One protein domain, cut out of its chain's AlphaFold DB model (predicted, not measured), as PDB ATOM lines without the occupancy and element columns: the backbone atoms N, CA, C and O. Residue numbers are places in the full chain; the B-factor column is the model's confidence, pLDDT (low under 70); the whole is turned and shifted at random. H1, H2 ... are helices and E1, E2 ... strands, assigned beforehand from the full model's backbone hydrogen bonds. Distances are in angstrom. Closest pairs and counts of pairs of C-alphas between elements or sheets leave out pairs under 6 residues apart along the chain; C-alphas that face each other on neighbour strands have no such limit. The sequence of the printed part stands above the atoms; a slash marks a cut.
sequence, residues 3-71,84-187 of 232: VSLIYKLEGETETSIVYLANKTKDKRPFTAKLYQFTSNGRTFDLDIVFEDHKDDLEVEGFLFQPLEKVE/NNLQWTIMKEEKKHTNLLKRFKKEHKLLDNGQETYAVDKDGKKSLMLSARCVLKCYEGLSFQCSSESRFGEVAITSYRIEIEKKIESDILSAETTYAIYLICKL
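What this domain is: This is residues 3 to 71 and 84 to 187 of the 232 residues of a protein of Tanacetum cinerariifolium (UniProt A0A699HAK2). Two strongly twisted sheets stand partly face to face, with the short helix H2 between E5 and E10 of the larger sheet and E11 of the smaller. The long helix H1 packs with residues 94 to 104 on the opposite face of the larger sheet, and its residues 84 to 93 stick out. The 173 printed residues run E1 E2 E3 E4 E5 H1 E6 E7 E8 H2 E9 E10 E11 E12, class mixed. The smaller sheet, in order E2 E1 E4 E11, and the branched one of eight strands are antiparallel. The whole is compact, with a radius of gyration of the C-alphas of 15.6 A and spans of 42 by 39 by 36 A.

How they stand to each other: E1, residues 3 to 9, forms a hairpin with E2, residues 16 to 21, where N 16 and O 7 are 2.7 A apart. E3, residues 30 to 39, bends by 60 degrees at residue 35; its closest C-alpha pair with E2 is Phe 30 and Leu 20, 6.9 A. E4, residues 44 to 50, neighbours E1, with N 8 and O 49 2.8 A apart. E5, residues 57 to 66, bends by 55 degrees at residue 60. H1, residues 84 to 106, touches E7, residues 116 to 120, at C-alphas Phe 104 and Ala 119, 6.9 A. E6, residues 109 to 111, E7 and E8, residues 126 to 131, form a meander, each strand the antiparallel neighbour of the one before; N 111 and O 116 are 2.8 A apart, N 129 and O 117 2.7 A. H2, residues 132 to 135, is on the branched sheet at a height of 5.0 A. E9, residues 143 to 146, and E10, residues 154 to 158, form a hairpin, with N 157 and O 143 2.7 A apart. E11, residues 162 to 168, pairs with E4, N 46 and O 166 being 2.8 A apart; its closest C-alphas to H2 are Ile 164 and Val 135, 5.5 A. E8 and E10 lie on one side of E5, with N 64 and O 128 2.8 A apart and N 59 and O 156 2.8 A; E12, residues 177 to 186, lies on the other, with N 63 and O 182 2.9 A apart. E3 neighbours E12, N 30 and O 185 being 2.7 A apart. In H1 every O i to N i+4 pair is within hydrogen-bond range; H2 is too short for one.

Where its parts are: E1 begins at C-alpha 3 (133.598, 165.681, 108.842). H1, 33.0 A long, begins at C-alpha 84 (126.214, 156.054, 85.727). E3 spans 25.0 A, E5 25.6 A and E12 28.3 A, ending at C-alpha 186 (128.603, 157.474, 113.478).

The domain as a whole: Residues 72 to 83 are not printed; C-alphas 71 and 84 are 22.3 A apart across the cut. Of the links printed whole, none is long. Mean pLDDT of the printed part is 80.8; residues 21 to 28, 69 to 71, 84 to 94, 107 to 112 and 140 are under 70.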
ATOM      1  N   VAL A   3     132.518 165.735 107.852       74.19
ATOM      2  CA  VAL A   3     133.598 165.681 108.842       74.19
ATOM      3  C   VAL A   3     134.824 165.130 108.135       74.19
ATOM      4  O   VAL A   3     134.758 164.061 107.532       74.19
ATOM      5  N   SER A   4     135.921 165.876 108.139       81.69
ATOM      6  CA  SER A   4     137.208 165.414 107.618       81.69
ATOM      7  C   SER A   4     138.046 164.880 108.765       81.69
ATOM      8  O   SER A   4     138.254 165.597 109.743       81.69
ATOM      9  N   LEU A   5     138.550 163.661 108.622       85.81
ATOM     10  CA  LEU A   5     139.520 163.086 109.541       85.81
ATOM     11  C   LEU A   5     140.875 163.049 108.854       85.81
ATOM     12  O   LEU A   5     140.997 162.515 107.751       85.81
ATOM     13  N   ILE A   6     141.868 163.630 109.511       88.81
ATOM     14  CA  ILE A   6     143.261 163.594 109.080       88.81
ATOM     15  C   ILE A   6     143.924 162.473 109.865       88.81
ATOM     16  O   ILE A   6     143.751 162.393 111.081       88.81
ATOM     17  N   TYR A   7     144.636 161.587 109.185       90.50
ATOM     18  CA  TYR A   7     145.328 160.486 109.829       90.50
ATOM     19  C   TYR A   7     146.683 160.220 109.188       90.50
ATOM     20  O   TYR A   7     146.940 160.614 108.055       90.50
ATOM     21  N   LYS A   8     147.544 159.517 109.910       91.25
ATOM     22  CA  LYS A   8     148.837 159.039 109.426       91.25
ATOM     23  C   LYS A   8     149.083 157.618 109.905       91.25
ATOM     24  O   LYS A   8     148.601 157.248 110.980       91.25
ATOM     25  N   LEU A   9     149.821 156.844 109.123       87.81
ATOM     26  CA  LEU A   9     150.337 155.553 109.568       87.81
ATOM     27  C   LEU A   9     151.641 155.769 110.339       87.81
ATOM     28  O   LEU A   9     152.376 156.728 110.083       87.81
ATOM     29  N   GLU A  10     151.935 154.903 111.304       81.56
ATOM     30  CA  GLU A  10     153.213 154.980 112.011       81.56
ATOM     31  C   GLU A  10     154.393 154.789 111.047       81.56
ATOM     32  O   GLU A  10     154.387 153.926 110.171       81.56
ATOM     33  N   GLY A  11     155.414 155.635 111.197       76.62
ATOM     34  CA  GLY A  11     156.580 155.663 110.313       76.62
ATOM     35  C   GLY A  11     156.388 156.480 109.032       76.62
ATOM     36  O   GLY A  11     157.381 156.764 108.361       76.62
ATOM     37  N   GLU A  12     155.167 156.923 108.716       82.56
ATOM     38  CA  GLU A  12     154.919 157.836 107.599       82.56
ATOM     39  C   GLU A  12     155.069 159.305 108.016       82.56
ATOM     40  O   GLU A  12     154.704 159.723 109.121       82.56
ATOM     41  N   THR A  13     155.627 160.111 107.110       80.50
ATOM     42  CA  THR A  13     155.768 161.565 107.283       80.50
ATOM     43  C   THR A  13     154.567 162.340 106.757       80.50
ATOM     44  O   THR A  13     154.335 163.467 107.187       80.50
ATOM     45  N   GLU A  14     153.824 161.754 105.821       87.00
ATOM     46  CA  GLU A  14     152.673 162.374 105.172       87.00
ATOM     47  C   GLU A  14     151.366 161.988 105.869       87.00
ATOM     48  O   GLU A  14     151.214 160.897 106.416       87.00
ATOM     49  N   THR A  15     150.403 162.907 105.843       88.94
ATOM     50  CA  THR A  15     149.054 162.686 106.368       88.94
ATOM     51  C   THR A  15     148.080 162.402 105.233       88.94
ATOM     52  O   THR A  15     148.092 163.081 104.207       88.94
ATOM     53  N   SER A  16     147.166 161.474 105.465       87.38
ATOM     54  CA  SER A  16     146.012 161.192 104.620       87.38
ATOM     55  C   SER A  16     144.747 161.839 105.182       87.38
ATOM     56  O   SER A  16     144.615 162.044 106.388       87.38
ATOM     57  N   ILE A  17     143.783 162.145 104.312       85.06
ATOM     58  CA  ILE A  17     142.500 162.740 104.707       85.06
ATOM     59  C   ILE A  17     141.367 161.839 104.236       85.06
ATOM     60  O   ILE A  17     141.304 161.455 103.068       85.06
ATOM     61  N   VAL A  18     140.432 161.540 105.134       83.81
ATOM     62  CA  VAL A  18     139.194 160.841 104.804       83.81
ATOM     63  C   VAL A  18     137.986 161.710 105.132       83.81
ATOM     64  O   VAL A  18     137.881 162.299 106.207       83.81
ATOM     65  N   TYR A  19     137.056 161.806 104.185       79.19
ATOM     66  CA  TYR A  19     135.850 162.615 104.329       79.19
ATOM     67  C   TYR A  19     134.650 161.739 104.683       79.19
ATOM     68  O   TYR A  19     134.212 160.897 103.897       79.19
ATOM     69  N   LEU A  20     134.069 161.987 105.852       75.81
ATOM     70  CA  LEU A  20     132.816 161.398 106.296       75.81
ATOM     71  C   LEU A  20     131.659 162.261 105.794       75.81
ATOM     72  O   LEU A  20     131.354 163.335 106.323       75.81
ATOM     73  N   ALA A  21     131.014 161.797 104.729       63.94
ATOM     74  CA  ALA A  21     129.822 162.435 104.195       63.94
ATOM     75  C   ALA A  21     128.601 162.035 105.027       63.94
ATOM     76  O   ALA A  21     128.218 160.866 105.022       63.94
ATOM     77  N   ASN A  22     127.938 162.997 105.676       53.97
ATOM     78  CA  ASN A  22     126.663 162.740 106.343       53.97
ATOM     79  C   ASN A  22     125.560 162.514 105.298       53.97
ATOM     80  O   ASN A  22     124.843 163.440 104.906       53.97
ATOM     81  N   LYS A  23     125.455 161.284 104.796       50.56
ATOM     82  CA  LYS A  23     124.326 160.851 103.984       50.56
ATOM     83  C   LYS A  23     123.324 160.125 104.873       50.56
ATOM     84  O   LYS A  23     123.517 158.974 105.244       50.56
ATOM     85  N   THR A  24     122.191 160.804 105.044       49.66
ATOM     86  CA  THR A  24     120.828 160.296 105.276       49.66
ATOM     87  C   THR A  24     120.259 160.335 106.694       49.66
ATOM     88  O   THR A  24     120.927 160.152 107.700       49.66
ATOM     89  N   LYS A  25     118.935 160.545 106.720       49.75
ATOM     90  CA  LYS A  25     118.006 160.392 107.850       49.75
ATOM     91  C   LYS A  25     118.047 159.001 108.505       49.75
ATOM     92  O   LYS A  25     117.415 158.805 109.539       49.75
ATOM     93  N   ASP A  26     118.750 158.048 107.900       54.34
ATOM     94  CA  ASP A  26     118.916 156.704 108.418       54.34
ATOM     95  C   ASP A  26     120.156 156.698 109.316       54.34
ATOM     96  O   ASP A  26     121.246 157.029 108.862       54.34
ATOM     97  N   LYS A  27     120.007 156.288 110.577       64.12
ATOM     98  CA  LYS A  27     121.065 156.159 111.603       64.12
ATOM     99  C   LYS A  27     122.147 155.103 111.280       64.12
ATOM    100  O   LYS A  27     122.611 154.369 112.155       64.12
ATOM    101  N   ARG A  28     122.495 154.926 110.006       69.31
ATOM    102  CA  ARG A  28     123.459 153.928 109.541       69.31
ATOM    103  C   ARG A  28     124.876 154.391 109.875       69.31
ATOM    104  O   ARG A  28     125.159 155.581 109.767       69.31
ATOM    105  N   PRO A  29     125.766 153.466 110.260       73.50
ATOM    106  CA  PRO A  29     127.167 153.799 110.448       73.50
ATOM    107  C   PRO A  29     127.821 154.184 109.116       73.50
ATOM    108  O   PRO A  29     127.581 153.551 108.084       73.50
ATOM    109  N   PHE A  30     128.671 155.203 109.163       79.19
ATOM    110  CA  PHE A  30     129.617 155.554 108.114       79.19
ATOM    111  C   PHE A  30     130.709 154.492 108.040       79.19
ATOM    112  O   PHE A  30     131.192 154.009 109.062       79.19
ATOM    113  N   THR A  31     131.082 154.127 106.818       83.19
ATOM    114  CA  THR A  31     132.189 153.215 106.521       83.19
ATOM    115  C   THR A  31     133.170 153.972 105.645       83.19
ATOM    116  O   THR A  31     132.800 154.404 104.555       83.19
ATOM    117  N   ALA A  32     134.392 154.170 106.126       84.50
ATOM    118  CA  ALA A  32     135.389 154.983 105.441       84.50
ATOM    119  C   ALA A  32     136.681 154.185 105.263       84.50
ATOM    120  O   ALA A  32     137.225 153.681 106.243       84.50
ATOM    121  N   LYS A  33     137.146 154.025 104.018       88.62
ATOM    122  CA  LYS A  33     138.403 153.321 103.731       88.62
ATOM    123  C   LYS A  33     139.564 154.162 104.262       88.62
ATOM    124  O   LYS A  33     139.638 155.348 103.957       88.62
ATOM    125  N   LEU A  34     140.433 153.538 105.047       88.88
ATOM    126  CA  LEU A  34     141.666 154.132 105.544       88.88
ATOM    127  C   LEU A  34     142.818 153.631 104.676       88.88
ATOM    128  O   LEU A  34     143.199 154.258 103.700       88.88
ATOM    129  N   TYR A  35     143.277 152.421 104.967       86.31
ATOM    130  CA  TYR A  35     144.505 151.858 104.435       86.31
ATOM    131  C   TYR A  35     144.249 150.526 103.722       86.31
ATOM    132  O   TYR A  35     143.218 149.879 103.925       86.31
ATOM    133  N   GLN A  36     145.185 150.105 102.875       90.00
ATOM    134  CA  GLN A  36     145.155 148.822 102.184       90.00
ATOM    135  C   GLN A  36     146.519 148.141 102.272       90.00
ATOM    136  O   GLN A  36     147.539 148.756 101.994       90.00
ATOM    137  N   PHE A  37     146.526 146.846 102.582       88.25
ATOM    138  CA  PHE A  37     147.747 146.040 102.649       88.25
ATOM    139  C   PHE A  37     147.512 144.626 102.138       88.25
ATOM    140  O   PHE A  37     146.377 144.161 102.062       88.25
ATOM    141  N   THR A  38     148.585 143.916 101.807       90.12
ATOM    142  CA  THR A  38     148.516 142.493 101.457       90.12
ATOM    143  C   THR A  38     149.039 141.659 102.611       90.12
ATOM    144  O   THR A  38     150.205 141.770 102.981       90.12
ATOM    145  N   SER A  39     148.177 140.803 103.161       89.44
ATOM    146  CA  SER A  39     148.588 139.814 104.153       89.44
ATOM    147  C   SER A  39     149.499 138.791 103.484       89.44
ATOM    148  O   SER A  39     149.114 138.144 102.512       89.44
ATOM    149  N   ASN A  40     150.710 138.631 104.002       86.75
ATOM    150  CA  ASN A  40     151.694 137.648 103.542       86.75
ATOM    151  C   ASN A  40     151.832 136.475 104.529       86.75
ATOM    152  O   ASN A  40     152.864 135.805 104.555       86.75
ATOM    153  N   GLY A  41     150.817 136.258 105.373       82.00
ATOM    154  CA  GLY A  41     150.860 135.242 106.425       82.00
ATOM    155  C   GLY A  41     151.818 135.582 107.571       82.00
ATOM    156  O   GLY A  41     152.166 134.699 108.349       82.00
ATOM    157  N   ARG A  42     152.255 136.841 107.688       86.38
ATOM    158  CA  ARG A  42     152.961 137.358 108.865       86.38
ATOM    159  C   ARG A  42     152.026 138.214 109.700       86.38
ATOM    160  O   ARG A  42     150.988 138.669 109.226       86.38
ATOM    161  N   THR A  43     152.416 138.412 110.950       87.25
ATOM    162  CA  THR A  43     151.769 139.383 111.819       87.25
ATOM    163  C   THR A  43     151.834 140.775 111.199       87.25
ATOM    164  O   THR A  43     152.866 141.160 110.644       87.25
ATOM    165  N   PHE A  44     150.729 141.502 111.295       85.31
ATOM    166  CA  PHE A  44     150.603 142.871 110.825       85.31
ATOM    167  C   PHE A  44     150.391 143.793 112.026       85.31
ATOM    168  O   PHE A  44     149.441 143.601 112.785       85.31
ATOM    169  N   ASP A  45     151.275 144.771 112.194       88.38
ATOM    170  CA  ASP A  45     151.141 145.801 113.218       88.38
ATOM    171  C   ASP A  45     150.320 146.958 112.628       88.38
ATOM    172  O   ASP A  45     150.717 147.600 111.656       88.38
ATOM    173  N   LEU A  46     149.119 147.159 113.169       87.88
ATOM    174  CA  LEU A  46     148.245 148.271 112.827       87.88
ATOM    175  C   LEU A  46     148.560 149.435 113.757       87.88
ATOM    176  O   LEU A  46     148.139 149.403 114.914       87.88
ATOM    177  N   ASP A  47     149.213 150.462 113.225       90.88
ATOM    178  CA  ASP A  47     149.378 151.735 113.916       90.88
ATOM    179  C   ASP A  47     148.895 152.896 113.035       90.88
ATOM    180  O   ASP A  47     149.388 153.127 111.925       90.88
ATOM    181  N   ILE A  48     147.845 153.564 113.514       90.19
ATOM    182  CA  ILE A  48     147.215 154.702 112.848       90.19
ATOM    183  C   ILE A  48     146.961 155.786 113.880       90.19
ATOM    184  O   ILE A  48     146.305 155.553 114.897       90.19
ATOM    185  N   VAL A  49     147.367 157.005 113.555       90.31
ATOM    186  CA  VAL A  49     147.099 158.184 114.369       90.31
ATOM    187  C   VAL A  49     146.170 159.121 113.620       90.31
ATOM    188  O   VAL A  49     146.537 159.641 112.572       90.31
ATOM    189  N   PHE A  50     144.988 159.364 114.177       88.44
ATOM    190  CA  PHE A  50     144.073 160.419 113.755       88.44
ATOM    191  C   PHE A  50     144.392 161.700 114.517       88.44
ATOM    192  O   PHE A  50     144.488 161.675 115.743       88.44
ATOM    193  N   GLU A  51     144.545 162.809 113.803       87.00
ATOM    194  CA  GLU A  51     144.717 164.131 114.406       87.00
ATOM    195  C   GLU A  51     143.421 164.636 115.055       87.00
ATOM    196  O   GLU A  51     142.347 164.076 114.840       87.00
ATOM    197  N   ASP A  52     143.529 165.710 115.844       81.62
ATOM    198  CA  ASP A  52     142.380 166.323 116.511       81.62
ATOM    199  C   ASP A  52     141.289 166.712 115.505       81.62
ATOM    200  O   ASP A  52     141.512 167.452 114.540       81.62
ATOM    201  N   HIS A  53     140.072 166.250 115.772       77.69
ATOM    202  CA  HIS A  53     138.903 166.478 114.935       77.69
ATOM    203  C   HIS A  53     137.803 167.161 115.754       77.69
ATOM    204  O   HIS A  53     137.517 166.792 116.882       77.69
ATOM    205  N   LYS A  54     137.176 168.203 115.201       73.19
ATOM    206  CA  LYS A  54     136.288 169.099 115.973       73.19
ATOM    207  C   LYS A  54     134.919 168.510 116.314       73.19
ATOM    208  O   LYS A  54     134.202 169.082 117.130       73.19
ATOM    209  N   ASP A  55     134.540 167.434 115.643       79.94
ATOM    210  CA  ASP A  55     133.232 166.811 115.773       79.94
ATOM    211  C   ASP A  55     133.344 165.576 116.663       79.94
ATOM    212  O   ASP A  55     134.238 164.763 116.473       79.94
ATOM    213  N   ASP A  56     132.424 165.378 117.602       82.06
ATOM    214  CA  ASP A  56     132.377 164.103 118.312       82.06
ATOM    215  C   ASP A  56     132.143 162.960 117.299       82.06
ATOM    216  O   ASP A  56     131.336 163.072 116.372       82.06
ATOM    217  N   LEU A  57     132.853 161.848 117.464       85.88
ATOM    218  CA  LEU A  57     132.687 160.626 116.685       85.88
ATOM    219  C   LEU A  57     132.287 159.488 117.605       85.88
ATOM    220  O   LEU A  57     132.909 159.273 118.642       85.88
ATOM    221  N   GLU A  58     131.309 158.706 117.168       89.00
ATOM    222  CA  GLU A  58     130.985 157.420 117.769       89.00
ATOM    223  C   GLU A  58     131.673 156.317 116.968       89.00
ATOM    224  O   GLU A  58     131.156 155.842 115.953       89.00
ATOM    225  N   VAL A  59     132.871 155.922 117.380       89.94
ATOM    226  CA  VAL A  59     133.631 154.865 116.718       89.94
ATOM    227  C   VAL A  59     133.141 153.514 117.216       89.94
ATOM    228  O   VAL A  59     133.216 153.192 118.399       89.94
ATOM    229  N   GLU A  60     132.641 152.698 116.296       91.50
ATOM    230  CA  GLU A  60     132.212 151.338 116.605       91.50
ATOM    231  C   GLU A  60     133.376 150.353 116.493       91.50
ATOM    232  O   GLU A  60     133.503 149.429 117.297       91.50
ATOM    233  N   GLY A  61     134.243 150.562 115.503       91.88
ATOM    234  CA  GLY A  61     135.407 149.722 115.290       91.88
ATOM    235  C   GLY A  61     135.937 149.775 113.866       91.88
ATOM    236  O   GLY A  61     135.621 150.684 113.095       91.88
ATOM    237  N   PHE A  62     136.722 148.762 113.517       92.19
ATOM    238  CA  PHE A  62     137.466 148.681 112.264       92.19
ATOM    239  C   PHE A  62     137.162 147.374 111.553       92.19
ATOM    240  O   PHE A  62     137.085 146.315 112.176       92.19
ATOM    241  N   LEU A  63     136.979 147.455 110.240       92.19
ATOM    242  CA  LEU A  63     136.692 146.312 109.387       92.19
ATOM    243  C   LEU A  63     137.853 146.066 108.426       92.19
ATOM    244  O   LEU A  63     138.176 146.910 107.599       92.19
ATOM    245  N   PHE A  64     138.390 144.858 108.480       92.56
ATOM    246  CA  PHE A  64     139.343 144.296 107.540       92.56
ATOM    247  C   PHE A  64     138.562 143.472 106.530       92.56
ATOM    248  O   PHE A  64     138.081 142.375 106.835       92.56
ATOM    249  N   GLN A  65     138.420 144.006 105.325       90.88
ATOM    250  CA  GLN A  65     137.686 143.343 104.260       90.88
ATOM    251  C   GLN A  65     138.643 142.873 103.158       90.88
ATOM    252  O   GLN A  65     139.371 143.705 102.607       90.88
ATOM    253  N   PRO A  66     138.603 141.580 102.780       90.88
ATOM    254  CA  PRO A  66     139.280 141.085 101.595       90.88
ATOM    255  C   PRO A  66     138.827 141.842 100.348       90.88
ATOM    256  O   PRO A  66     137.627 141.966 100.065       90.88
ATOM    257  N   LEU A  67     139.795 142.312  99.577       86.75
ATOM    258  CA  LEU A  67     139.579 142.806  98.232       86.75
ATOM    259  C   LEU A  67     139.665 141.624  97.264       86.75
ATOM    260  O   LEU A  67     140.548 140.764  97.347       86.75
ATOM    261  N   GLU A  68     138.697 141.549  96.357       77.12
ATOM    262  CA  GLU A  68     138.804 140.649  95.214       77.12
ATOM    263  C   GLU A  68     139.940 141.179  94.337       77.12
ATOM    264  O   GLU A  68     139.994 142.379  94.058       77.12
ATOM    265  N   LYS A  69     140.872 140.305  93.933       61.28
ATOM    266  CA  LYS A  69     141.808 140.653  92.866       61.28
ATOM    267  C   LYS A  69     140.941 140.848  91.633       61.28
ATOM    268  O   LYS A  69     140.372 139.883  91.131       61.28
ATOM    269  N   VAL A  70     140.772 142.094  91.209       46.66
ATOM    270  CA  VAL A  70     140.238 142.361  89.883       46.66
ATOM    271  C   VAL A  70     141.369 141.948  88.954       46.66
ATOM    272  O   VAL A  70     142.352 142.670  88.810       46.66
ATOM    273  N   GLU A  71     141.306 140.730  88.420       35.16
ATOM    274  CA  GLU A  71     142.036 140.448  87.193       35.16
ATOM    275  C   GLU A  71     141.461 141.426  86.178       35.16
ATOM    276  O   GLU A  71     140.307 141.315  85.769       35.16
ATOM    277  N   ASN A  84     127.045 157.221  85.434       53.97
ATOM    278  CA  ASN A  84     126.214 156.054  85.727       53.97
ATOM    279  C   ASN A  84     127.026 154.815  86.160       53.97
ATOM    280  O   ASN A  84     126.610 154.108  87.078       53.97
ATOM    281  N   ASN A  85     128.200 154.571  85.563       60.19
ATOM    282  CA  ASN A  85     129.075 153.446  85.922       60.19
ATOM    283  C   ASN A  85     129.716 153.651  87.302       60.19
ATOM    284  O   ASN A  85     129.786 152.716  88.106       60.19
ATOM    285  N   LEU A  86     130.116 154.889  87.609       55.62
ATOM    286  CA  LEU A  86     130.615 155.284  88.931       55.62
ATOM    287  C   LEU A  86     129.537 155.109  90.008       55.62
ATOM    288  O   LEU A  86     129.793 154.472  91.029       55.62
ATOM    289  N   GLN A  87     128.310 155.592  89.767       57.88
ATOM    290  CA  GLN A  87     127.204 155.412  90.715       57.88
ATOM    291  C   GLN A  87     126.881 153.939  90.980       57.88
ATOM    292  O   GLN A  87     126.710 153.546  92.134       57.88
ATOM    293  N   TRP A  88     126.819 153.112  89.935       48.44
ATOM    294  CA  TRP A  88     126.549 151.683  90.087       48.44
ATOM    295  C   TRP A  88     127.639 150.965  90.896       48.44
ATOM    296  O   TRP A  88     127.319 150.156  91.772       48.44
ATOM    297  N   THR A  89     128.910 151.299  90.658       55.94
ATOM    298  CA  THR A  89     130.051 150.735  91.396       55.94
ATOM    299  C   THR A  89     129.987 151.110  92.878       55.94
ATOM    300  O   THR A  89     130.045 150.224  93.732       55.94
ATOM    301  N   ILE A  90     129.738 152.387  93.191       61.72
ATOM    302  CA  ILE A  90     129.572 152.878  94.570       61.72
ATOM    303  C   ILE A  90     128.411 152.160  95.270       61.72
ATOM    304  O   ILE A  90     128.573 151.634  96.370       61.72
ATOM    305  N   MET A  91     127.248 152.056  94.618       60.84
ATOM    306  CA  MET A  91     126.091 151.351  95.186       60.84
ATOM    307  C   MET A  91     126.382 149.869  95.457       60.84
ATOM    308  O   MET A  91     125.879 149.297  96.430       60.84
ATOM    309  N   LYS A  92     127.174 149.223  94.594       68.00
ATOM    310  CA  LYS A  92     127.577 147.823  94.759       68.00
ATOM    311  C   LYS A  92     128.492 147.655  95.975       68.00
ATOM    312  O   LYS A  92     128.281 146.721  96.753       68.00
ATOM    313  N   GLU A  93     129.446 148.562  96.171       66.50
ATOM    314  CA  GLU A  93     130.343 148.568  97.333       66.50
ATOM    315  C   GLU A  93     129.602 148.858  98.642       66.50
ATOM    316  O   GLU A  93     129.708 148.068  99.583       66.50
ATOM    317  N   GLU A  94     128.751 149.888  98.681       67.94
ATOM    318  CA  GLU A  94     127.915 150.204  99.849       67.94
ATOM    319  C   GLU A  94     127.021 149.013 100.235       67.94
ATOM    320  O   GLU A  94     126.875 148.654 101.412       67.94
ATOM    321  N   LYS A  95     126.433 148.335  99.241       71.12
ATOM    322  CA  LYS A  95     125.629 147.129  99.472       71.12
ATOM    323  C   LYS A  95     126.478 145.978 100.017       71.12
ATOM    324  O   LYS A  95     126.008 145.248 100.892       71.12
ATOM    325  N   LYS A  96     127.719 145.814  99.543       73.31
ATOM    326  CA  LYS A  96     128.657 144.797 100.048       73.31
ATOM    327  C   LYS A  96     129.010 145.070 101.511       73.31
ATOM    328  O   LYS A  96     128.842 144.169 102.334       73.31
ATOM    329  N   HIS A  97     129.382 146.308 101.849       72.75
ATOM    330  CA  HIS A  97     129.675 146.724 103.227       72.75
ATOM    331  C   HIS A  97     128.475 146.496 104.137       72.75
ATOM    332  O   HIS A  97     128.575 145.754 105.110       72.75
ATOM    333  N   THR A  98     127.309 147.044 103.791       74.62
ATOM    334  CA  THR A  98     126.106 146.928 104.631       74.62
ATOM    335  C   THR A  98     125.658 145.483 104.853       74.62
ATOM    336  O   THR A  98     125.234 145.143 105.959       74.62
ATOM    337  N   ASN A  99     125.771 144.611 103.849       78.69
ATOM    338  CA  ASN A  99     125.481 143.186 104.012       78.69
ATOM    339  C   ASN A  99     126.490 142.498 104.938       78.69
ATOM    340  O   ASN A  99     126.088 141.700 105.785       78.69
ATOM    341  N   LEU A 100     127.777 142.834 104.818       79.56
ATOM    342  CA  LEU A 100     128.815 142.297 105.691       79.56
ATOM    343  C   LEU A 100     128.601 142.741 107.146       79.56
ATOM    344  O   LEU A 100     128.613 141.899 108.041       79.56
ATOM    345  N   LEU A 101     128.299 144.023 107.391       79.00
ATOM    346  CA  LEU A 101     128.003 144.517 108.742       79.00
ATOM    347  C   LEU A 101     126.758 143.844 109.338       79.00
ATOM    348  O   LEU A 101     126.744 143.503 110.518       79.00
ATOM    349  N   LYS A 102     125.717 143.600 108.527       81.00
ATOM    350  CA  LYS A 102     124.532 142.835 108.961       81.00
ATOM    351  C   LYS A 102     124.885 141.401 109.343       81.00
ATOM    352  O   LYS A 102     124.370 140.903 110.343       81.00
ATOM    353  N   ARG A 103     125.773 140.751 108.588       78.50
ATOM    354  CA  ARG A 103     126.266 139.407 108.913       78.50
ATOM    355  C   ARG A 103     127.025 139.407 110.236       78.50
ATOM    356  O   ARG A 103     126.721 138.593 111.103       78.50
ATOM    357  N   PHE A 104     127.894 140.397 110.440       78.62
ATOM    358  CA  PHE A 104     128.554 140.630 111.722       78.62
ATOM    359  C   PHE A 104     127.592 140.955 112.864       78.62
ATOM    360  O   PHE A 104     127.977 140.811 114.005       78.62
ATOM    361  N   LYS A 105     126.343 141.356 112.620       74.81
ATOM    362  CA  LYS A 105     125.355 141.534 113.695       74.81
ATOM    363  C   LYS A 105     124.639 140.233 114.072       74.81
ATOM    364  O   LYS A 105     124.210 140.089 115.208       74.81
ATOM    365  N   LYS A 106     124.495 139.296 113.130       70.00
ATOM    366  CA  LYS A 106     123.635 138.109 113.278       70.00
ATOM    367  C   LYS A 106     124.400 136.804 113.529       70.00
ATOM    368  O   LYS A 106     123.887 135.935 114.221       70.00
ATOM    369  N   GLU A 107     125.576 136.641 112.927       61.50
ATOM    370  CA  GLU A 107     126.206 135.322 112.710       61.50
ATOM    371  C   GLU A 107     127.671 135.279 113.160       61.50
ATOM    372  O   GLU A 107     128.479 134.504 112.654       61.50
ATOM    373  N   HIS A 108     128.039 136.166 114.071       62.16
ATOM    374  CA  HIS A 108     129.428 136.455 114.358       62.16
ATOM    375  C   HIS A 108     129.925 135.591 115.525       62.16
ATOM    376  O   HIS A 108     129.250 135.440 116.545       62.16
ATOM    377  N   LYS A 109     131.098 134.973 115.355       64.06
ATOM    378  CA  LYS A 109     131.782 134.257 116.434       64.06
ATOM    379  C   LYS A 109     132.668 135.266 117.148       64.06
ATOM    380  O   LYS A 109     133.708 135.651 116.620       64.06
ATOM    381  N   LEU A 110     132.226 135.684 118.327       67.44
ATOM    382  CA  LEU A 110     133.000 136.550 119.200       67.44
ATOM    383  C   LEU A 110     134.275 135.832 119.656       67.44
ATOM    384  O   LEU A 110     134.227 134.737 120.220       67.44
ATOM    385  N   LEU A 111     135.404 136.461 119.370       67.69
ATOM    386  CA  LEU A 111     136.723 136.163 119.903       67.69
ATOM    387  C   LEU A 111     137.063 137.229 120.955       67.69
ATOM    388  O   LEU A 111     136.407 138.271 121.022       67.69
ATOM    389  N   ASP A 112     138.055 136.933 121.794       66.44
ATOM    390  CA  ASP A 112     138.632 137.858 122.780       66.44
ATOM    391  C   ASP A 112     137.594 138.679 123.573       66.44
ATOM    392  O   ASP A 112     137.359 139.861 123.323       66.44
ATOM    393  N   ASN A 113     136.885 138.024 124.500       71.44
ATOM    394  CA  ASN A 113     135.867 138.645 125.365       71.44
ATOM    395  C   ASN A 113     134.754 139.426 124.636       71.44
ATOM    396  O   ASN A 113     134.067 140.245 125.248       71.44
ATOM    397  N   GLY A 114     134.548 139.173 123.344       76.50
ATOM    398  CA  GLY A 114     133.537 139.864 122.556       76.50
ATOM    399  C   GLY A 114     134.017 141.118 121.838       76.50
ATOM    400  O   GLY A 114     133.184 141.890 121.374       76.50
ATOM    401  N   GLN A 115     135.327 141.330 121.745       83.44
ATOM    402  CA  GLN A 115     135.918 142.544 121.180       83.44
ATOM    403  C   GLN A 115     136.459 142.341 119.757       83.44
ATOM    404  O   GLN A 115     136.796 143.304 119.066       83.44
ATOM    405  N   GLU A 116     136.476 141.096 119.283       88.25
ATOM    406  CA  GLU A 116     136.877 140.732 117.930       88.25
ATOM    407  C   GLU A 116     135.881 139.747 117.324       88.25
ATOM    408  O   GLU A 116     135.278 138.922 118.013       88.25
ATOM    409  N   THR A 117     135.703 139.794 116.010       87.62
ATOM    410  CA  THR A 117     134.916 138.784 115.305       87.62
ATOM    411  C   THR A 117     135.333 138.669 113.851       87.62
ATOM    412  O   THR A 117     135.691 139.656 113.219       87.62
ATOM    413  N   TYR A 118     135.191 137.483 113.262       87.56
ATOM    414  CA  TYR A 118     135.399 137.282 111.829       87.56
ATOM    415  C   TYR A 118     134.161 136.708 111.132       87.56
ATOM    416  O   TYR A 118     133.297 136.084 111.748       87.56
ATOM    417  N   ALA A 119     134.086 136.933 109.825       85.94
ATOM    418  CA  ALA A 119     133.115 136.327 108.927       85.94
ATOM    419  C   ALA A 119     133.865 135.709 107.747       85.94
ATOM    420  O   ALA A 119     134.800 136.310 107.229       85.94
ATOM    421  N   VAL A 120     133.457 134.519 107.314       86.81
ATOM    422  CA  VAL A 120     134.088 133.818 106.185       86.81
ATOM    423  C   VAL A 120     133.186 133.923 104.965       86.81
ATOM    424  O   VAL A 120     131.993 133.615 105.056       86.81
ATOM    425  N   ASP A 121     133.708 134.399 103.842       83.75
ATOM    426  CA  ASP A 121     132.956 134.447 102.590       83.75
ATOM    427  C   ASP A 121     132.823 133.061 101.928       83.75
ATOM    428  O   ASP A 121     133.252 132.038 102.461       83.75
ATOM    429  N   LYS A 122     132.155 133.024 100.772       83.38
ATOM    430  CA  LYS A 122     131.931 131.794  99.996       83.38
ATOM    431  C   LYS A 122     133.228 131.168  99.466       83.38
ATOM    432  O   LYS A 122     133.246 129.971  99.207       83.38
ATOM    433  N   ASP A 123     134.281 131.970  99.322       84.94
ATOM    434  CA  ASP A 123     135.579 131.576  98.777       84.94
ATOM    435  C   ASP A 123     136.562 131.213  99.909       84.94
ATOM    436  O   ASP A 123     137.743 130.968  99.672       84.94
ATOM    437  N   GLY A 124     136.083 131.173 101.159       85.25
ATOM    438  CA  GLY A 124     136.879 130.836 102.337       85.25
ATOM    439  C   GLY A 124     137.718 131.994 102.885       85.25
ATOM    440  O   GLY A 124     138.472 131.789 103.841       85.25
ATOM    441  N   LYS A 125     137.600 133.209 102.333       88.50
ATOM    442  CA  LYS A 125     138.359 134.367 102.816       88.50
ATOM    443  C   LYS A 125     137.721 134.944 104.071       88.50
ATOM    444  O   LYS A 125     136.502 135.098 104.167       88.50
ATOM    445  N   LYS A 126     138.565 135.278 105.046       89.69
ATOM    446  CA  LYS A 126     138.141 135.841 106.330       89.69
ATOM    447  C   LYS A 126     138.089 137.364 106.243       89.69
ATOM    448  O   LYS A 126     139.088 137.984 105.900       89.69
ATOM    449  N   SER A 127     136.963 137.957 106.616       90.44
ATOM    450  CA  SER A 127     136.865 139.361 107.021       90.44
ATOM    451  C   SER A 127     136.957 139.438 108.538       90.44
ATOM    452  O   SER A 127     136.289 138.655 109.210       90.44
ATOM    453  N   LEU A 128     137.720 140.384 109.076       91.38
ATOM    454  CA  LEU A 128     137.883 140.595 110.516       91.38
ATOM    455  C   LEU A 128     137.265 141.936 110.902       91.38
ATOM    456  O   LEU A 128     137.446 142.930 110.207       91.38
ATOM    457  N   MET A 129     136.539 141.972 112.008       91.62
ATOM    458  CA  MET A 129     136.049 143.193 112.613       91.62
ATOM    459  C   MET A 129     136.551 143.284 114.052       91.62
ATOM    460  O   MET A 129     136.359 142.359 114.841       91.62
ATOM    461  N   LEU A 130     137.173 144.412 114.375       92.38
ATOM    462  CA  LEU A 130     137.691 144.732 115.699       92.38
ATOM    463  C   LEU A 130     136.850 145.855 116.299       92.38
ATOM    464  O   LEU A 130     136.507 146.804 115.588       92.38
ATOM    465  N   SER A 131     136.513 145.761 117.580       92.12
ATOM    466  CA  SER A 131     135.824 146.840 118.284       92.12
ATOM    467  C   SER A 131     136.756 148.030 118.516       92.12
ATOM    468  O   SER A 131     137.980 147.887 118.558       92.12
ATOM    469  N   ALA A 132     136.176 149.209 118.736       91.81
ATOM    470  CA  ALA A 132     136.947 150.368 119.176       91.81
ATOM    471  C   ALA A 132     137.700 150.092 120.493       91.81
ATOM    472  O   ALA A 132     138.859 150.467 120.636       91.81
ATOM    473  N   ARG A 133     137.087 149.374 121.441       90.56
ATOM    474  CA  ARG A 133     137.719 149.053 122.732       90.56
ATOM    475  C   ARG A 133     138.943 148.149 122.580       90.56
ATOM    476  O   ARG A 133     139.850 148.228 123.398       90.56
ATOM    477  N   CYS A 134     138.969 147.312 121.546       88.69
ATOM    478  CA  CYS A 134     140.073 146.396 121.280       88.69
ATOM    479  C   CYS A 134     141.338 147.098 120.762       88.69
ATOM    480  O   CYS A 134     142.443 146.598 120.958       88.69
ATOM    481  N   VAL A 135     141.172 148.217 120.052       89.69
ATOM    482  CA  VAL A 135     142.232 148.790 119.204       89.69
ATOM    483  C   VAL A 135     142.626 150.216 119.562       89.69
ATOM    484  O   VAL A 135     143.735 150.631 119.242       89.69
ATOM    485  N   LEU A 136     141.727 150.982 120.186       90.19
ATOM    486  CA  LEU A 136     141.998 152.372 120.525       90.19
ATOM    487  C   LEU A 136     142.816 152.454 121.811       90.19
ATOM    488  O   LEU A 136     142.438 151.889 122.842       90.19
ATOM    489  N   LYS A 137     143.887 153.245 121.776       86.88
ATOM    490  CA  LYS A 137     144.585 153.655 122.993       86.88
ATOM    491  C   LYS A 137     143.684 154.562 123.822       86.88
ATOM    492  O   LYS A 137     143.100 155.524 123.325       86.88
ATOM    493  N   CYS A 138     143.563 154.238 125.105       73.38
ATOM    494  CA  CYS A 138     142.769 155.021 126.041       73.38
ATOM    495  C   CYS A 138     143.551 156.260 126.491       73.38
ATOM    496  O   CYS A 138     144.502 156.143 127.259       73.38
ATOM    497  N   TYR A 139     143.111 157.435 126.038       73.12
ATOM    498  CA  TYR A 139     143.597 158.743 126.483       73.12
ATOM    499  C   TYR A 139     142.529 159.494 127.279       73.12
ATOM    500  O   TYR A 139     141.348 159.132 127.264       73.12
ATOM    501  N   GLU A 140     142.933 160.569 127.958       67.81
ATOM    502  CA  GLU A 140     141.989 161.522 128.544       67.81
ATOM    503  C   GLU A 140     141.055 162.066 127.447       67.81
ATOM    504  O   GLU A 140     141.509 162.548 126.415       67.81
ATOM    505  N   GLY A 141     139.740 161.940 127.650       71.81
ATOM    506  CA  GLY A 141     138.718 162.347 126.676       71.81
ATOM    507  C   GLY A 141     138.104 161.204 125.859       71.81
ATOM    508  O   GLY A 141     137.018 161.392 125.311       71.81
ATOM    509  N   LEU A 142     138.706 160.007 125.837       83.56
ATOM    510  CA  LEU A 142     138.065 158.819 125.267       83.56
ATOM    511  C   LEU A 142     137.076 158.232 126.281       83.56
ATOM    512  O   LEU A 142     137.459 157.823 127.378       83.56
ATOM    513  N   SER A 143     135.800 158.151 125.912       88.12
ATOM    514  CA  SER A 143     134.788 157.476 126.733       88.12
ATOM    515  C   SER A 143     134.094 156.380 125.941       88.12
ATOM    516  O   SER A 143     133.987 156.456 124.723       88.12
ATOM    517  N   PHE A 144     133.618 155.347 126.627       89.00
ATOM    518  CA  PHE A 144     132.856 154.273 126.001       89.00
ATOM    519  C   PHE A 144     131.413 154.335 126.477       89.00
ATOM    520  O   PHE A 144     131.157 154.438 127.679       89.00
ATOM    521  N   GLN A 145     130.477 154.266 125.537       88.38
ATOM    522  CA  GLN A 145     129.048 154.311 125.822       88.38
ATOM    523  C   GLN A 145     128.357 153.060 125.296       88.38
ATOM    524  O   GLN A 145     128.599 152.623 124.170       88.38
ATOM    525  N   CYS A 146     127.461 152.501 126.109       84.88
ATOM    526  CA  CYS A 146     126.600 151.403 125.691       84.88
ATOM    527  C   CYS A 146     125.725 151.845 124.515       84.88
ATOM    528  O   CYS A 146     125.045 152.868 124.581       84.88
ATOM    529  N   SER A 147     125.684 151.028 123.468       83.50
ATOM    530  CA  SER A 147     124.890 151.279 122.272       83.50
ATOM    531  C   SER A 147     124.260 149.977 121.799       83.50
ATOM    532  O   SER A 147     124.939 149.081 121.304       83.50
ATOM    533  N   SER A 148     122.934 149.878 121.903       79.50
ATOM    534  CA  SER A 148     122.170 148.730 121.385       79.50
ATOM    535  C   SER A 148     122.191 148.640 119.856       79.50
ATOM    536  O   SER A 148     121.872 147.604 119.262       79.50
ATOM    537  N   GLU A 149     122.568 149.733 119.192       79.44
ATOM    538  CA  GLU A 149     122.755 149.756 117.751       79.44
ATOM    539  C   GLU A 149     124.118 149.185 117.334       79.44
ATOM    540  O   GLU A 149     124.215 148.688 116.206       79.44
ATOM    541  N   SER A 150     125.117 149.214 118.229       82.25
ATOM    542  CA  SER A 150     126.461 148.666 118.011       82.25
ATOM    543  C   SER A 150     126.457 147.139 117.941       82.25
ATOM    544  O   SER A 150     125.717 146.456 118.649       82.25
ATOM    545  N   ARG A 151     127.326 146.595 117.090       83.56
ATOM    546  CA  ARG A 151     127.632 145.164 116.964       83.56
ATOM    547  C   ARG A 151     128.371 144.626 118.185       83.56
ATOM    548  O   ARG A 151     128.221 143.449 118.484       83.56
ATOM    549  N   PHE A 152     129.100 145.483 118.896       85.00
ATOM    550  CA  PHE A 152     129.841 145.133 120.110       85.00
ATOM    551  C   PHE A 152     129.121 145.566 121.396       85.00
ATOM    552  O   PHE A 152     129.654 145.418 122.488       85.00
ATOM    553  N   GLY A 153     127.905 146.118 121.288       85.50
ATOM    554  CA  GLY A 153     127.117 146.599 122.430       85.50
ATOM    555  C   GLY A 153     127.574 147.943 123.004       85.50
ATOM    556  O   GLY A 153     126.903 148.501 123.872       85.50
ATOM    557  N   GLU A 154     128.671 148.500 122.496       89.00
ATOM    558  CA  GLU A 154     129.230 149.787 122.896       89.00
ATOM    559  C   GLU A 154     129.937 150.490 121.732       89.00
ATOM    560  O   GLU A 154     130.217 149.882 120.695       89.00
ATOM    561  N   VAL A 155     130.201 151.783 121.901       90.44
ATOM    562  CA  VAL A 155     130.966 152.629 120.978       90.44
ATOM    563  C   VAL A 155     131.925 153.508 121.773       90.44
ATOM    564  O   VAL A 155     131.641 153.854 122.922       90.44
ATOM    565  N   ALA A 156     133.045 153.882 121.165       90.94
ATOM    566  CA  ALA A 156     133.920 154.916 121.699       90.94
ATOM    567  C   ALA A 156     133.430 156.297 121.250       90.94
ATOM    568  O   ALA A 156     133.125 156.483 120.076       90.94
ATOM    569  N   ILE A 157     133.374 157.255 122.166       89.25
ATOM    570  CA  ILE A 157     133.046 158.656 121.914       89.25
ATOM    571  C   ILE A 157     134.326 159.473 122.043       89.25
ATOM    572  O   ILE A 157     134.996 159.399 123.078       89.25
ATOM    573  N   THR A 158     134.663 160.230 121.001       85.00
ATOM    574  CA  THR A 158     135.891 161.037 120.958       85.00
ATOM    575  C   THR A 158     135.780 162.234 120.012       85.00
ATOM    576  O   THR A 158     135.261 162.108 118.902       85.00
ATOM    577  N   SER A 159     136.328 163.368 120.440       78.50
ATOM    578  CA  SER A 159     136.558 164.611 119.678       78.50
ATOM    579  C   SER A 159     138.032 165.042 119.716       78.50
ATOM    580  O   SER A 159     138.370 166.198 119.481       78.50
ATOM    581  N   TYR A 160     138.929 164.116 120.055       80.12
ATOM    582  CA  TYR A 160     140.364 164.369 120.177       80.12
ATOM    583  C   TYR A 160     141.151 163.300 119.436       80.12
ATOM    584  O   TYR A 160     140.603 162.255 119.073       80.12
ATOM    585  N   ARG A 161     142.449 163.553 119.270       84.69
ATOM    586  CA  ARG A 161     143.430 162.625 118.714       84.69
ATOM    587  C   ARG A 161     143.166 161.179 119.143       84.69
ATOM    588  O   ARG A 161     143.121 160.855 120.331       84.69
ATOM    589  N   ILE A 162     143.023 160.308 118.151       85.75
ATOM    590  CA  ILE A 162     142.819 158.874 118.349       85.75
ATOM    591  C   ILE A 162     144.071 158.169 117.869       85.75
ATOM    592  O   ILE A 162     144.498 158.379 116.738       85.75
ATOM    593  N   GLU A 163     144.621 157.286 118.691       88.69
ATOM    594  CA  GLU A 163     145.689 156.398 118.251       88.69
ATOM    595  C   GLU A 163     145.206 154.960 118.308       88.69
ATOM    596  O   GLU A 163     144.549 154.529 119.263       88.69
ATOM    597  N   ILE A 164     145.511 154.244 117.242       88.31
ATOM    598  CA  ILE A 164     145.237 152.833 117.072       88.31
ATOM    599  C   ILE A 164     146.569 152.131 117.206       88.31
ATOM    600  O   ILE A 164     147.486 152.475 116.478       88.31
ATOM    601  N   GLU A 165     146.657 151.141 118.085       87.62
ATOM    602  CA  GLU A 165     147.793 150.223 118.111       87.62
ATOM    603  C   GLU A 165     147.247 148.814 118.316       87.62
ATOM    604  O   GLU A 165     146.699 148.485 119.373       87.62
ATOM    605  N   LYS A 166     147.354 147.974 117.288       88.75
ATOM    606  CA  LYS A 166     146.931 146.577 117.380       88.75
ATOM    607  C   LYS A 166     147.814 145.678 116.538       88.75
ATOM    608  O   LYS A 166     147.909 145.814 115.324       88.75
ATOM    609  N   LYS A 167     148.351 144.654 117.184       90.19
ATOM    610  CA  LYS A 167     149.005 143.539 116.512       90.19
ATOM    611  C   LYS A 167     147.964 142.527 116.038       90.19
ATOM    612  O   LYS A 167     147.197 142.008 116.849       90.19
ATOM    613  N   ILE A 168     147.927 142.251 114.737       87.62
ATOM    614  CA  ILE A 168     146.990 141.302 114.122       87.62
ATOM    615  C   ILE A 168     147.734 140.022 113.757       87.62
ATOM    616  O   ILE A 168     148.604 140.017 112.883       87.62
ATOM    617  N   GLU A 169     147.381 138.926 114.426       86.38
ATOM    618  CA  GLU A 169     147.996 137.621 114.193       86.38
ATOM    619  C   GLU A 169     147.704 137.088 112.781       86.38
ATOM    620  O   GLU A 169     146.645 137.314 112.187       86.38
ATOM    621  N   SER A 170     148.687 136.384 112.220       79.38
ATOM    622  CA  SER A 170     148.685 135.945 110.821       79.38
ATOM    623  C   SER A 170     147.617 134.907 110.487       79.38
ATOM    624  O   SER A 170     147.258 134.753 109.325       79.38
ATOM    625  N   ASP A 171     147.152 134.153 111.476       82.31
ATOM    626  CA  ASP A 171     146.156 133.089 111.335       82.31
ATOM    627  C   ASP A 171     144.711 133.623 111.332       82.31
ATOM    628  O   ASP A 171     143.788 132.951 110.840       82.31
ATOM    629  N   ILE A 172     144.508 134.847 111.828       85.31
ATOM    630  CA  ILE A 172     143.213 135.530 111.839       85.31
ATOM    631  C   ILE A 172     142.841 136.005 110.429       85.31
ATOM    632  O   ILE A 172     141.679 135.886 110.030       85.31
ATOM    633  N   LEU A 173     143.812 136.491 109.652       88.75
ATOM    634  CA  LEU A 173     143.611 136.926 108.268       88.75
ATOM    635  C   LEU A 173     143.947 135.812 107.270       88.75
ATOM    636  O   LEU A 173     144.765 134.934 107.522       88.75
ATOM    637  N   SER A 174     143.319 135.844 106.098       89.62
ATOM    638  CA  SER A 174     143.688 134.959 104.995       89.62
ATOM    639  C   SER A 174     145.042 135.388 104.421       89.62
ATOM    640  O   SER A 174     145.251 136.563 104.122       89.62
ATOM    641  N   ALA A 175     145.962 134.437 104.254       88.69
ATOM    642  CA  ALA A 175     147.241 134.685 103.594       88.69
ATOM    643  C   ALA A 175     147.044 135.070 102.115       88.69
ATOM    644  O   ALA A 175     146.007 134.783 101.510       88.69
ATOM    645  N   GLU A 176     148.036 135.760 101.552       88.75
ATOM    646  CA  GLU A 176     148.095 136.212 100.151       88.75
ATOM    647  C   GLU A 176     146.870 137.019  99.694       88.75
ATOM    648  O   GLU A 176     146.533 137.098  98.507       88.75
ATOM    649  N   THR A 177     146.191 137.635 100.658       89.62
ATOM    650  CA  THR A 177     144.952 138.368 100.449       89.62
ATOM    651  C   THR A 177     145.193 139.838 100.722       89.62
ATOM    652  O   THR A 177     145.717 140.222 101.768       89.62
ATOM    653  N   THR A 178     144.808 140.671  99.763       92.00
ATOM    654  CA  THR A 178     144.818 142.118  99.929       92.00
ATOM    655  C   THR A 178     143.584 142.540 100.710       92.00
ATOM    656  O   THR A 178     142.463 142.198 100.342       92.00
ATOM    657  N   TYR A 179     143.793 143.269 101.793       91.75
ATOM    658  CA  TYR A 179     142.772 143.781 102.687       91.75
ATOM    659  C   TYR A 179     142.683 145.293 102.567       91.75
ATOM    660  O   TYR A 179     143.704 145.973 102.518       91.75
ATOM    661  N   ALA A 180     141.461 145.814 102.581       91.25
ATOM    662  CA  ALA A 180     141.205 147.208 102.912       91.25
ATOM    663  C   ALA A 180     140.703 147.307 104.354       91.25
ATOM    664  O   ALA A 180     139.886 146.493 104.798       91.25
ATOM    665  N   ILE A 181     141.195 148.320 105.056       91.44
ATOM    666  CA  ILE A 181     140.795 148.682 106.409       91.44
ATOM    667  C   ILE A 181     139.764 149.795 106.305       91.44
ATOM    668  O   ILE A 181     140.004 150.818 105.663       91.44
ATOM    669  N   TYR A 182     138.624 149.600 106.953       91.00
ATOM    670  CA  TYR A 182     137.556 150.581 107.013       91.00
ATOM    671  C   TYR A 182     137.287 151.002 108.454       91.00
ATOM    672  O   TYR A 182     137.036 150.155 109.311       91.00
ATOM    673  N   LEU A 183     137.268 152.309 108.701       90.62
ATOM    674  CA  LEU A 183     136.716 152.899 109.915       90.62
ATOM    675  C   LEU A 183     135.195 152.784 109.876       90.62
ATOM    676  O   LEU A 183     134.575 153.219 108.899       90.62
ATOM    677  N   ILE A 184     134.597 152.253 110.943       89.88
ATOM    678  CA  ILE A 184     133.149 152.242 111.119       89.88
ATOM    679  C   ILE A 184     132.757 153.160 112.275       89.88
ATOM    680  O   ILE A 184     133.064 152.877 113.434       89.88
ATOM    681  N   CYS A 185     132.064 154.253 111.963       87.38
ATOM    682  CA  CYS A 185     131.685 155.260 112.952       87.38
ATOM    683  C   CYS A 185     130.312 155.877 112.673       87.38
ATOM    684  O   CYS A 185     129.743 155.716 111.594       87.38
ATOM    685  N   LYS A 186     129.765 156.599 113.644       85.12
ATOM    686  CA  LYS A 186     128.603 157.474 113.478       85.12
ATOM    687  C   LYS A 186     128.963 158.879 113.930       85.12
ATOM    688  O   LYS A 186     129.846 159.074 114.758       85.12
ATOM    689  N   LEU A 187     128.238 159.844 113.386       77.56
ATOM    690  CA  LEU A 187     128.205 161.185 113.949       77.56
ATOM    691  C   LEU A 187     127.113 161.206 115.021       77.56
ATOM    692  O   LEU A 187     126.010 160.717 114.740       77.56
TER     693      LEU A 187